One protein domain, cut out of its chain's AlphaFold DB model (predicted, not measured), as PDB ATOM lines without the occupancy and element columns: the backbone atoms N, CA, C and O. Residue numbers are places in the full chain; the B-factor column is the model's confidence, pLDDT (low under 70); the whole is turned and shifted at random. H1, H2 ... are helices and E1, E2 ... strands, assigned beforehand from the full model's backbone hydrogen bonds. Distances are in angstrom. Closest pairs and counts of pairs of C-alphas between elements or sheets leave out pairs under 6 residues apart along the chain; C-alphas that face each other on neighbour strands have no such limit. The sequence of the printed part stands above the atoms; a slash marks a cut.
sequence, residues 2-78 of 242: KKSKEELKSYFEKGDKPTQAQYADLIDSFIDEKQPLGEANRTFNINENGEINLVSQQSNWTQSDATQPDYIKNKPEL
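AT A GLANCE: This is residues 2 to 78 of the 242 residues of an uncharacterized protein of Tenacibaculum jejuense (UniProt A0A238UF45). This is a drawn-out row of small parts: two helices, H1 and H2, at one end, a two-stranded hairpin, E1 and E2, near the middle, and a tail without named elements, residues 56 to 78, that runs off and winds into a loop at the other end. H1 is set steeply against H2, and H2 points along the length from H1 toward the hairpin. The printed part has 77 residues with two named helices and two named strands, in the order H1, H2, E1, E2; the one sheet has the order E1 - E2 and is antiparallel. The class is mixed, helices and strands, with under half of the residues, 31 of 77, in named elements. The whole is extended, with a radius of gyration of the C-alphas of 18.4 A, and spans 61 by 26 by 19 A.

HOW THE PARTS SIT: The sheet is a hairpin of E1, residues 43 to 46, and E2, residues 52 to 55, antiparallel neighbours whose directions stand at 144 degrees. The C-alphas of Ile 46 and Ile 52 face each other at 4.7 A, and those of Thr 43 and Val 55 at 5.7 A. Across the pair, N 53 and O 45 are within hydrogen-bond range at 3.0 A, and so are N 45 and O 53 at 3.1 A. H2, residues 20 to 33, is apart from E2, but only just, with the closest C-alphas 8.0 A apart. H1, residues 5 to 13, touches H2; their closest C-alphas, those of Leu 8 and Gln 22, are 6.7 A apart. H1 and H2 run opposite ways at a steep tilt of 54 degrees. H1 is apart from both E1 and E2. In H2 every O i to N i+4 pair is within hydrogen-bond range; in H1 3 of 5 are.

IN THESE COORDINATES: E1 measures 9.9 A from first to last C-alpha and E2 9.4 A, ending at C-alpha 55 at (118.442, 136.151, 168.649). H2 is 20.2 A long, from C-alpha 20 at (92.115, 140.991, 171.456) to C-alpha 33. H1 is 12.6 A long and begins at C-alpha 5 at (100.819, 153.240, 172.779).

THE WHOLE: The C-alphas farthest apart are those of Lys 14 and Leu 78, at 61.9 A. The printed part has no cut. The link E1 to E2 is tight, those from H1 to H2 and from H2 to E1 are short, and no link is long. Residues 12 to 17, of which 12 and 13 belong to H1, stand free. The C-alphas of residues 56 to 78 lie 11 to 34 A from the mean of all C-alphas. The mean pLDDT of the printed part is 72.3, and 27 residues are under 70, among them residues 35 to 45, 52 to 58 and 74 to 78.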
ATOM      1  N   LYS A   2      96.466 151.363 163.474       67.81
ATOM      2  CA  LYS A   2      97.097 150.976 164.745       67.81
ATOM      3  C   LYS A   2      96.824 152.075 165.779       67.81
ATOM      4  O   LYS A   2      96.957 153.256 165.449       67.81
ATOM      5  N   LYS A   3      96.366 151.700 166.972       71.31
ATOM      6  CA  LYS A   3      96.136 152.640 168.083       71.31
ATOM      7  C   LYS A   3      97.468 153.084 168.693       71.31
ATOM      8  O   LYS A   3      98.442 152.341 168.616       71.31
ATOM      9  N   SER A   4      97.536 154.289 169.266       76.56
ATOM     10  CA  SER A   4      98.793 154.750 169.875       76.56
ATOM     11  C   SER A   4      99.085 153.997 171.177       76.56
ATOM     12  O   SER A   4      98.173 153.520 171.863       76.56
ATOM     13  N   LYS A   5     100.368 153.900 171.543       72.94
ATOM     14  CA  LYS A   5     100.819 153.240 172.779       72.94
ATOM     15  C   LYS A   5     100.173 153.873 174.016       72.94
ATOM     16  O   LYS A   5      99.791 153.167 174.946       72.94
ATOM     17  N   GLU A   6     100.005 155.192 174.006       80.56
ATOM     18  CA  GLU A   6      99.391 155.975 175.079       80.56
ATOM     19  C   GLU A   6      97.892 155.674 175.213       80.56
ATOM     20  O   GLU A   6      97.399 155.489 176.328       80.56
ATOM     21  N   GLU A   7      97.173 155.565 174.090       78.75
ATOM     22  CA  GLU A   7      95.758 155.184 174.089       78.75
ATOM     23  C   GLU A   7      95.575 153.776 174.663       78.75
ATOM     24  O   GLU A   7      94.722 153.571 175.528       78.75
ATOM     25  N   LEU A   8      96.404 152.819 174.234       75.44
ATOM     26  CA  LEU A   8      96.330 151.429 174.684       75.44
ATOM     27  C   LEU A   8      96.664 151.286 176.173       75.44
ATOM     28  O   LEU A   8      95.948 150.587 176.887       75.44
ATOM     29  N   LYS A   9      97.685 151.999 176.665       77.25
ATOM     30  CA  LYS A   9      98.077 151.996 178.083       77.25
ATOM     31  C   LYS A   9      96.947 152.473 179.006       77.25
ATOM     32  O   LYS A   9      96.751 151.903 180.079       77.25
ATOM     33  N   SER A  10      96.162 153.456 178.563       80.50
ATOM     34  CA  SER A  10      95.081 154.041 179.367       80.50
ATOM     35  C   SER A  10      93.973 153.047 179.750       80.50
ATOM     36  O   SER A  10      93.338 153.221 180.790       80.50
ATOM     37  N   TYR A  11      93.757 151.989 178.958       75.38
ATOM     38  CA  TYR A  11      92.769 150.948 179.265       75.38
ATOM     39  C   TYR A  11      93.201 150.079 180.454       75.38
ATOM     40  O   TYR A  11      92.384 149.764 181.315       75.38
ATOM     41  N   PHE A  12      94.496 149.766 180.558       74.19
ATOM     42  CA  PHE A  12      95.035 148.954 181.654       74.19
ATOM     43  C   PHE A  12      95.072 149.723 182.973       74.19
ATOM     44  O   PHE A  12      94.762 149.164 184.020       74.19
ATOM     45  N   GLU A  13      95.403 151.015 182.924       80.94
ATOM     46  CA  GLU A  13      95.430 151.878 184.113       80.94
ATOM     47  C   GLU A  13      94.022 152.127 184.680       80.94
ATOM     48  O   GLU A  13      93.861 152.299 185.886       80.94
ATOM     49  N   LYS A  14      92.993 152.101 183.826       80.31
ATOM     50  CA  LYS A  14      91.584 152.233 184.232       80.31
ATOM     51  C   LYS A  14      90.944 150.912 184.672       80.31
ATOM     52  O   LYS A  14      89.820 150.931 185.163       80.31
ATOM     53  N   GLY A  15      91.646 149.787 184.518       72.12
ATOM     54  CA  GLY A  15      91.125 148.453 184.821       72.12
ATOM     55  C   GLY A  15      90.127 147.916 183.789       72.12
ATOM     56  O   GLY A  15      89.490 146.891 184.037       72.12
ATOM     57  N   ASP A  16      89.998 148.571 182.632       80.00
ATOM     58  CA  ASP A  16      89.169 148.086 181.532       80.00
ATOM     59  C   ASP A  16      89.850 146.896 180.856       80.00
ATOM     60  O   ASP A  16      91.044 146.922 180.555       80.00
ATOM     61  N   LYS A  17      89.077 145.840 180.576       80.88
ATOM     62  CA  LYS A  17      89.593 144.662 179.875       80.88
ATOM     63  C   LYS A  17      89.784 145.000 178.388       80.88
ATOM     64  O   LYS A  17      88.787 145.209 177.694       80.88
ATOM     65  N   PRO A  18      91.019 145.006 177.865       79.31
ATOM     66  CA  PRO A  18      91.256 145.290 176.458       79.31
ATOM     67  C   PRO A  18      90.699 144.175 175.571       79.31
ATOM     68  O   PRO A  18      90.637 143.002 175.954       79.31
ATOM     69  N   THR A  19      90.328 144.540 174.351       83.75
ATOM     70  CA  THR A  19      89.963 143.601 173.288       83.75
ATOM     71  C   THR A  19      91.204 142.898 172.728       83.75
ATOM     72  O   THR A  19      92.322 143.402 172.826       83.75
ATOM     73  N   GLN A  20      91.019 141.744 172.081       81.00
ATOM     74  CA  GLN A  20      92.115 140.991 171.456       81.00
ATOM     75  C   GLN A  20      92.903 141.821 170.426       81.00
ATOM     76  O   GLN A  20      94.121 141.701 170.351       81.00
ATOM     77  N   ALA A  21      92.227 142.695 169.672       79.81
ATOM     78  CA  ALA A  21      92.878 143.591 168.716       79.81
ATOM     79  C   ALA A  21      93.776 144.628 169.412       79.81
ATOM     80  O   ALA A  21      94.892 144.871 168.972       79.81
ATOM     81  N   GLN A  22      93.326 145.185 170.541       77.12
ATOM     82  CA  GLN A  22      94.126 146.117 171.344       77.12
ATOM     83  C   GLN A  22      95.347 145.432 171.972       77.12
ATOM     84  O   GLN A  22      96.416 146.032 172.052       77.12
ATOM     85  N   TYR A  23      95.211 144.167 172.379       80.19
ATOM     86  CA  TYR A  23      96.350 143.360 172.815       80.19
ATOM     87  C   TYR A  23      97.351 143.103 171.682       80.19
ATOM     88  O   TYR A  23      98.552 143.223 171.905       80.19
ATOM     89  N   ALA A  24      96.876 142.789 170.474       78.25
ATOM     90  CA  ALA A  24      97.743 142.584 169.315       78.25
ATOM     91  C   ALA A  24      98.517 143.862 168.942       78.25
ATOM     92  O   ALA A  24      99.731 143.807 168.773       78.25
ATOM     93  N   ASP A  25      97.846 145.019 168.921       80.44
ATOM     94  CA  ASP A  25      98.477 146.318 168.637       80.44
ATOM     95  C   ASP A  25      99.569 146.680 169.665       80.44
ATOM     96  O   ASP A  25     100.592 147.281 169.318       80.44
ATOM     97  N   LEU A  26      99.377 146.305 170.935       79.56
ATOM     98  CA  LEU A  26     100.382 146.491 171.984       79.56
ATOM     99  C   LEU A  26     101.610 145.609 171.781       79.56
ATOM    100  O   LEU A  26     102.731 146.092 171.941       79.56
ATOM    101  N   ILE A  27     101.400 144.335 171.446       77.19
ATOM    102  CA  ILE A  27     102.484 143.383 171.184       77.19
ATOM    103  C   ILE A  27     103.316 143.865 169.993       77.19
ATOM    104  O   ILE A  27     104.536 143.950 170.108       77.19
ATOM    105  N   ASP A  28     102.660 144.264 168.903       73.94
ATOM    106  CA  ASP A  28     103.310 144.845 167.726       73.94
ATOM    107  C   ASP A  28     104.168 146.062 168.096       73.94
ATOM    108  O   ASP A  28     105.347 146.120 167.759       73.94
ATOM    109  N   SER A  29     103.605 147.013 168.851       75.69
ATOM    110  CA  SER A  29     104.316 148.237 169.251       75.69
ATOM    111  C   SER A  29     105.524 147.951 170.151       75.69
ATOM    112  O   SER A  29     106.548 148.626 170.060       75.69
ATOM    113  N   PHE A  30     105.413 146.953 171.033       75.19
ATOM    114  CA  PHE A  30     106.499 146.542 171.920       75.19
ATOM    115  C   PHE A  30     107.623 145.827 171.160       75.19
ATOM    116  O   PHE A  30     108.797 146.029 171.468       75.19
ATOM    117  N   ILE A  31     107.278 145.032 170.146       72.50
ATOM    118  CA  ILE A  31     108.251 144.406 169.247       72.50
ATOM    119  C   ILE A  31     108.960 145.477 168.407       72.50
ATOM    120  O   ILE A  31     110.188 145.467 168.351       72.50
ATOM    121  N   ASP A  32     108.218 146.419 167.817       72.69
ATOM    122  CA  ASP A  32     108.761 147.501 166.983       72.69
ATOM    123  C   ASP A  32     109.759 148.385 167.763       72.69
ATOM    124  O   ASP A  32     110.821 148.722 167.246       72.69
ATOM    125  N   GLU A  33     109.485 148.703 169.035       74.31
ATOM    126  CA  GLU A  33     110.402 149.471 169.902       74.31
ATOM    127  C   GLU A  33     111.729 148.740 170.173       74.31
ATOM    128  O   GLU A  33     112.768 149.370 170.378       74.31
ATOM    129  N   LYS A  34     111.714 147.404 170.178       71.00
ATOM    130  CA  LYS A  34     112.904 146.573 170.416       71.00
ATOM    131  C   LYS A  34     113.669 146.242 169.135       71.00
ATOM    132  O   LYS A  34     114.698 145.568 169.200       71.00
ATOM    133  N   GLN A  35     113.208 146.719 167.981       66.69
ATOM    134  CA  GLN A  35     113.844 146.477 166.695       66.69
ATOM    135  C   GLN A  35     114.781 147.628 166.285       66.69
ATOM    136  O   GLN A  35     114.322 148.745 166.059       66.69
ATOM    137  N   PRO A  36     116.087 147.375 166.068       63.59
ATOM    138  CA  PRO A  36     116.917 148.294 165.292       63.59
ATOM    139  C   PRO A  36     116.439 148.342 163.828       63.59
ATOM    140  O   PRO A  36     115.966 147.334 163.286       63.59
ATOM    141  N   LEU A  37     116.536 149.509 163.185       63.50
ATOM    142  CA  LEU A  37     116.139 149.696 161.785       63.50
ATOM    143  C   LEU A  37     117.039 148.884 160.835       63.50
ATOM    144  O   LEU A  37     118.255 149.033 160.875       63.50
ATOM    145  N   GLY A  38     116.431 148.115 159.921       59.66
ATOM    146  CA  GLY A  38     117.091 147.678 158.679       59.66
ATOM    147  C   GLY A  38     117.366 146.183 158.480       59.66
ATOM    148  O   GLY A  38     117.845 145.828 157.409       59.66
ATOM    149  N   GLU A  39     117.042 145.292 159.425       55.41
ATOM    150  CA  GLU A  39     117.348 143.852 159.288       55.41
ATOM    151  C   GLU A  39     116.094 142.968 159.119       55.41
ATOM    152  O   GLU A  39     115.132 143.054 159.891       55.41
ATOM    153  N   ALA A  40     116.107 142.095 158.103       55.09
ATOM    154  CA  ALA A  40     115.049 141.121 157.808       55.09
ATOM    155  C   ALA A  40     115.322 139.751 158.472       55.09
ATOM    156  O   ALA A  40     116.476 139.394 158.679       55.09
ATOM    157  N   ASN A  41     114.261 138.973 158.750       54.31
ATOM    158  CA  ASN A  41     114.278 137.639 159.390       54.31
ATOM    159  C   ASN A  41     114.844 137.606 160.823       54.31
ATOM    160  O   ASN A  41     115.923 137.075 161.070       54.31
ATOM    161  N   ARG A  42     114.084 138.139 161.788       63.50
ATOM    162  CA  ARG A  42     114.455 138.148 163.212       63.50
ATOM    163  C   ARG A  42     113.601 137.165 164.011       63.50
ATOM    164  O   ARG A  42     112.376 137.195 163.915       63.50
ATOM    165  N   THR A  43     114.248 136.331 164.820       64.75
ATOM    166  CA  THR A  43     113.585 135.451 165.788       64.75
ATOM    167  C   THR A  43     113.661 136.098 167.168       64.75
ATOM    168  O   THR A  43     114.742 136.429 167.656       64.75
ATOM    169  N   PHE A  44     112.503 136.300 167.792       69.12
ATOM    170  CA  PHE A  44     112.390 136.840 169.146       69.12
ATOM    171  C   PHE A  44     112.228 135.688 170.128       69.12
ATOM    172  O   PHE A  44     111.357 134.841 169.935       69.12
ATOM    173  N   ASN A  45     113.048 135.660 171.177       69.06
ATOM    174  CA  ASN A  45     112.891 134.701 172.263       69.06
ATOM    175  C   ASN A  45     112.388 135.437 173.511       69.06
ATOM    176  O   ASN A  45     113.011 136.414 173.937       69.06
ATOM    177  N   ILE A  46     111.251 134.999 174.054       74.12
ATOM    178  CA  ILE A  46     110.645 135.568 175.265       74.12
ATOM    179  C   ILE A  46     111.098 134.704 176.437       74.12
ATOM    180  O   ILE A  46     110.788 133.514 176.474       74.12
ATOM    181  N   ASN A  47     111.862 135.277 177.366       71.56
ATOM    182  CA  ASN A  47     112.296 134.535 178.550       71.56
ATOM    183  C   ASN A  47     111.156 134.390 179.578       71.56
ATOM    184  O   ASN A  47     110.089 134.987 179.447       71.56
ATOM    185  N   GLU A  48     111.392 133.604 180.630       75.44
ATOM    186  CA  GLU A  48     110.410 133.340 181.698       75.44
ATOM    187  C   GLU A  48     109.957 134.609 182.449       75.44
ATOM    188  O   GLU A  48     108.883 134.623 183.045       75.44
ATOM    189  N   ASN A  49     110.734 135.695 182.366       75.38
ATOM    190  CA  ASN A  49     110.417 137.000 182.952       75.38
ATOM    191  C   ASN A  49     109.659 137.929 181.982       75.38
ATOM    192  O   ASN A  49     109.364 139.072 182.330       75.38
ATOM    193  N   GLY A  50     109.342 137.463 180.768       67.38
ATOM    194  CA  GLY A  50     108.644 138.240 179.741       67.38
ATOM    195  C   GLY A  50     109.530 139.222 178.969       67.38
ATOM    196  O   GLY A  50     109.013 140.066 178.237       67.38
ATOM    197  N   GLU A  51     110.855 139.142 179.103       72.44
ATOM    198  CA  GLU A  51     111.783 139.990 178.357       72.44
ATOM    199  C   GLU A  51     112.032 139.417 176.960       72.44
ATOM    200  O   GLU A  51     112.280 138.219 176.787       72.44
ATOM    201  N   ILE A  52     111.993 140.293 175.955       65.38
ATOM    202  CA  ILE A  52     112.270 139.947 174.561       65.38
ATOM    203  C   ILE A  52     113.761 140.111 174.289       65.38
ATOM    204  O   ILE A  52     114.282 141.227 174.323       65.38
ATOM    205  N   ASN A  53     114.421 139.007 173.947       67.31
ATOM    206  CA  ASN A  53     115.794 139.012 173.458       67.31
ATOM    207  C   ASN A  53     115.818 138.799 171.943       67.31
ATOM    208  O   ASN A  53     115.148 137.907 171.411       67.31
ATOM    209  N   LEU A  54     116.609 139.622 171.249       65.00
ATOM    210  CA  LEU A  54     116.894 139.440 169.832       65.00
ATOM    211  C   LEU A  54     117.914 138.311 169.681       65.00
ATOM    212  O   LEU A  54     119.050 138.440 170.130       65.00
ATOM    213  N   VAL A  55     117.519 137.222 169.026       65.00
ATOM    214  CA  VAL A  55     118.442 136.151 168.649       65.00
ATOM    215  C   VAL A  55     118.740 136.318 167.165       65.00
ATOM    216  O   VAL A  55     117.988 135.847 166.313       65.00
ATOM    217  N   SER A  56     119.811 137.044 166.834       58.97
ATOM    218  CA  SER A  56     120.335 137.049 165.469       58.97
ATOM    219  C   SER A  56     121.196 135.804 165.286       58.97
ATOM    220  O   SER A  56     122.341 135.729 165.727       58.97
ATOM    221  N   GLN A  57     120.630 134.776 164.657       63.03
ATOM    222  CA  GLN A  57     121.431 133.634 164.246       63.03
ATOM    223  C   GLN A  57     122.031 133.941 162.873       63.03
ATOM    224  O   GLN A  57     121.355 133.858 161.850       63.03
ATOM    225  N   GLN A  58     123.298 134.357 162.853       63.28
ATOM    226  CA  GLN A  58     124.022 134.548 161.601       63.28
ATOM    227  C   GLN A  58     124.162 133.196 160.894       63.28
ATOM    228  O   GLN A  58     124.684 132.242 161.467       63.28
ATOM    229  N   SER A  59     123.700 133.112 159.645       72.75
ATOM    230  CA  SER A  59     123.805 131.882 158.861       72.75
ATOM    231  C   SER A  59     125.267 131.478 158.660       72.75
ATOM    232  O   SER A  59     126.083 132.282 158.200       72.75
ATOM    233  N   ASN A  60     125.603 130.224 158.965       69.75
ATOM    234  CA  ASN A  60     126.960 129.714 158.815       69.75
ATOM    235  C   ASN A  60     127.173 129.075 157.427       69.75
ATOM    236  O   ASN A  60     126.617 128.022 157.083       69.75
ATOM    237  N   TRP A  61     128.046 129.688 156.626       72.88
ATOM    238  CA  TRP A  61     128.404 129.209 155.287       72.88
ATOM    239  C   TRP A  61     129.031 127.810 155.287       72.88
ATOM    240  O   TRP A  61     128.785 127.050 154.351       72.88
ATOM    241  N   THR A  62     129.723 127.404 156.352       74.56
ATOM    242  CA  THR A  62     130.362 126.080 156.448       74.56
ATOM    243  C   THR A  62     129.470 125.002 157.080       74.56
ATOM    244  O   THR A  62     129.893 123.857 157.173       74.56
ATOM    245  N   GLN A  63     128.240 125.334 157.502       74.62
ATOM    246  CA  GLN A  63     127.291 124.383 158.108       74.62
ATOM    247  C   GLN A  63     126.846 123.293 157.116       74.62
ATOM    248  O   GLN A  63     126.310 123.613 156.057       74.62
ATOM    249  N   SER A  64     127.017 122.015 157.440       77.12
ATOM    250  CA  SER A  64     126.605 120.894 156.575       77.12
ATOM    251  C   SER A  64     125.309 120.215 157.025       77.12
ATOM    252  O   SER A  64     124.702 119.489 156.241       77.12
ATOM    253  N   ASP A  65     124.868 120.458 158.261       80.06
ATOM    254  CA  ASP A  65     123.649 119.875 158.811       80.06
ATOM    255  C   ASP A  65     122.415 120.703 158.414       80.06
ATOM    256  O   ASP A  65     122.202 121.817 158.894       80.06
ATOM    257  N   ALA A  66     121.589 120.131 157.534       80.06
ATOM    258  CA  ALA A  66     120.371 120.754 157.017       80.06
ATOM    259  C   ALA A  66     119.242 120.902 158.051       80.06
ATOM    260  O   ALA A  66     118.220 121.524 157.758       80.06
ATOM    261  N   THR A  67     119.404 120.313 159.238       81.12
ATOM    262  CA  THR A  67     118.436 120.418 160.333       81.12
ATOM    263  C   THR A  67     118.695 121.618 161.241       81.12
ATOM    264  O   THR A  67     117.821 121.980 162.030       81.12
ATOM    265  N   GLN A  68     119.856 122.272 161.110       78.94
ATOM    266  CA  GLN A  68     120.211 123.423 161.933       78.94
ATOM    267  C   GLN A  68     119.476 124.695 161.481       78.94
ATOM    268  O   GLN A  68     119.323 124.935 160.279       78.94
ATOM    269  N   PRO A  69     119.047 125.552 162.424       68.69
ATOM    270  CA  PRO A  69     118.300 126.768 162.107       68.69
ATOM    271  C   PRO A  69     119.106 127.816 161.315       68.69
ATOM    272  O   PRO A  69     118.511 128.675 160.671       68.69
ATOM    273  N   ASP A  70     120.437 127.723 161.291       73.12
ATOM    274  CA  ASP A  70     121.341 128.592 160.524       73.12
ATOM    275  C   ASP A  70     121.757 128.021 159.153       73.12
ATOM    276  O   ASP A  70     122.649 128.568 158.491       73.12
ATOM    277  N   TYR A  71     121.115 126.935 158.706       77.19
ATOM    278  CA  TYR A  71     121.424 126.275 157.442       77.19
ATOM    279  C   TYR A  71     120.916 127.053 156.217       77.19
ATOM    280  O   TYR A  71     119.733 127.363 156.072       77.19
ATOM    281  N   ILE A  72     121.815 127.291 155.260       79.94
ATOM    282  CA  ILE A  72     121.493 127.916 153.973       79.94
ATOM    283  C   ILE A  72     121.116 126.810 152.974       79.94
ATOM    284  O   ILE A  72     121.969 126.021 152.577       79.94
ATOM    285  N   LYS A  73     119.847 126.757 152.541       72.25
ATOM    286  CA  LYS A  73     119.337 125.703 151.634       72.25
ATOM    287  C   LYS A  73     119.916 125.737 150.218       72.25
ATOM    288  O   LYS A  73     120.036 124.687 149.601       72.25
ATOM    289  N   ASN A  74     120.297 126.915 149.731       69.81
ATOM    290  CA  ASN A  74     120.800 127.121 148.371       69.81
ATOM    291  C   ASN A  74     122.271 127.535 148.394       69.81
ATOM    292  O   ASN A  74     122.643 128.552 147.807       69.81
ATOM    293  N   LYS A  75     123.110 126.796 149.126       68.19
ATOM    294  CA  LYS A  75     124.555 126.997 149.009       68.19
ATOM    295  C   LYS A  75     124.939 126.645 147.571       68.19
ATOM    296  O   LYS A  75     124.637 125.525 147.159       68.19
ATOM    297  N   PRO A  76     125.556 127.559 146.798       66.31
ATOM    298  CA  PRO A  76     126.179 127.143 145.555       66.31
ATOM    299  C   PRO A  76     127.167 126.039 145.919       66.31
ATOM    300  O   PRO A  76     127.933 126.188 146.878       66.31
ATOM    301  N   GLU A  77     127.116 124.915 145.207       65.00
ATOM    302  CA  GLU A  77     128.216 123.969 145.283       65.00
ATOM    303  C   GLU A  77     129.454 124.765 144.885       65.00
ATOM    304  O   GLU A  77     129.553 125.257 143.760       65.00
ATOM    305  N   LEU A  78     130.367 124.984 145.836       59.03
ATOM    306  CA  LEU A  78     131.718 125.379 145.489       59.03
ATOM    307  C   LEU A  78     132.238 124.184 144.712       59.03
ATOM    308  O   LEU A  78     132.658 123.198 145.325       59.03
TER     309      LEU A  78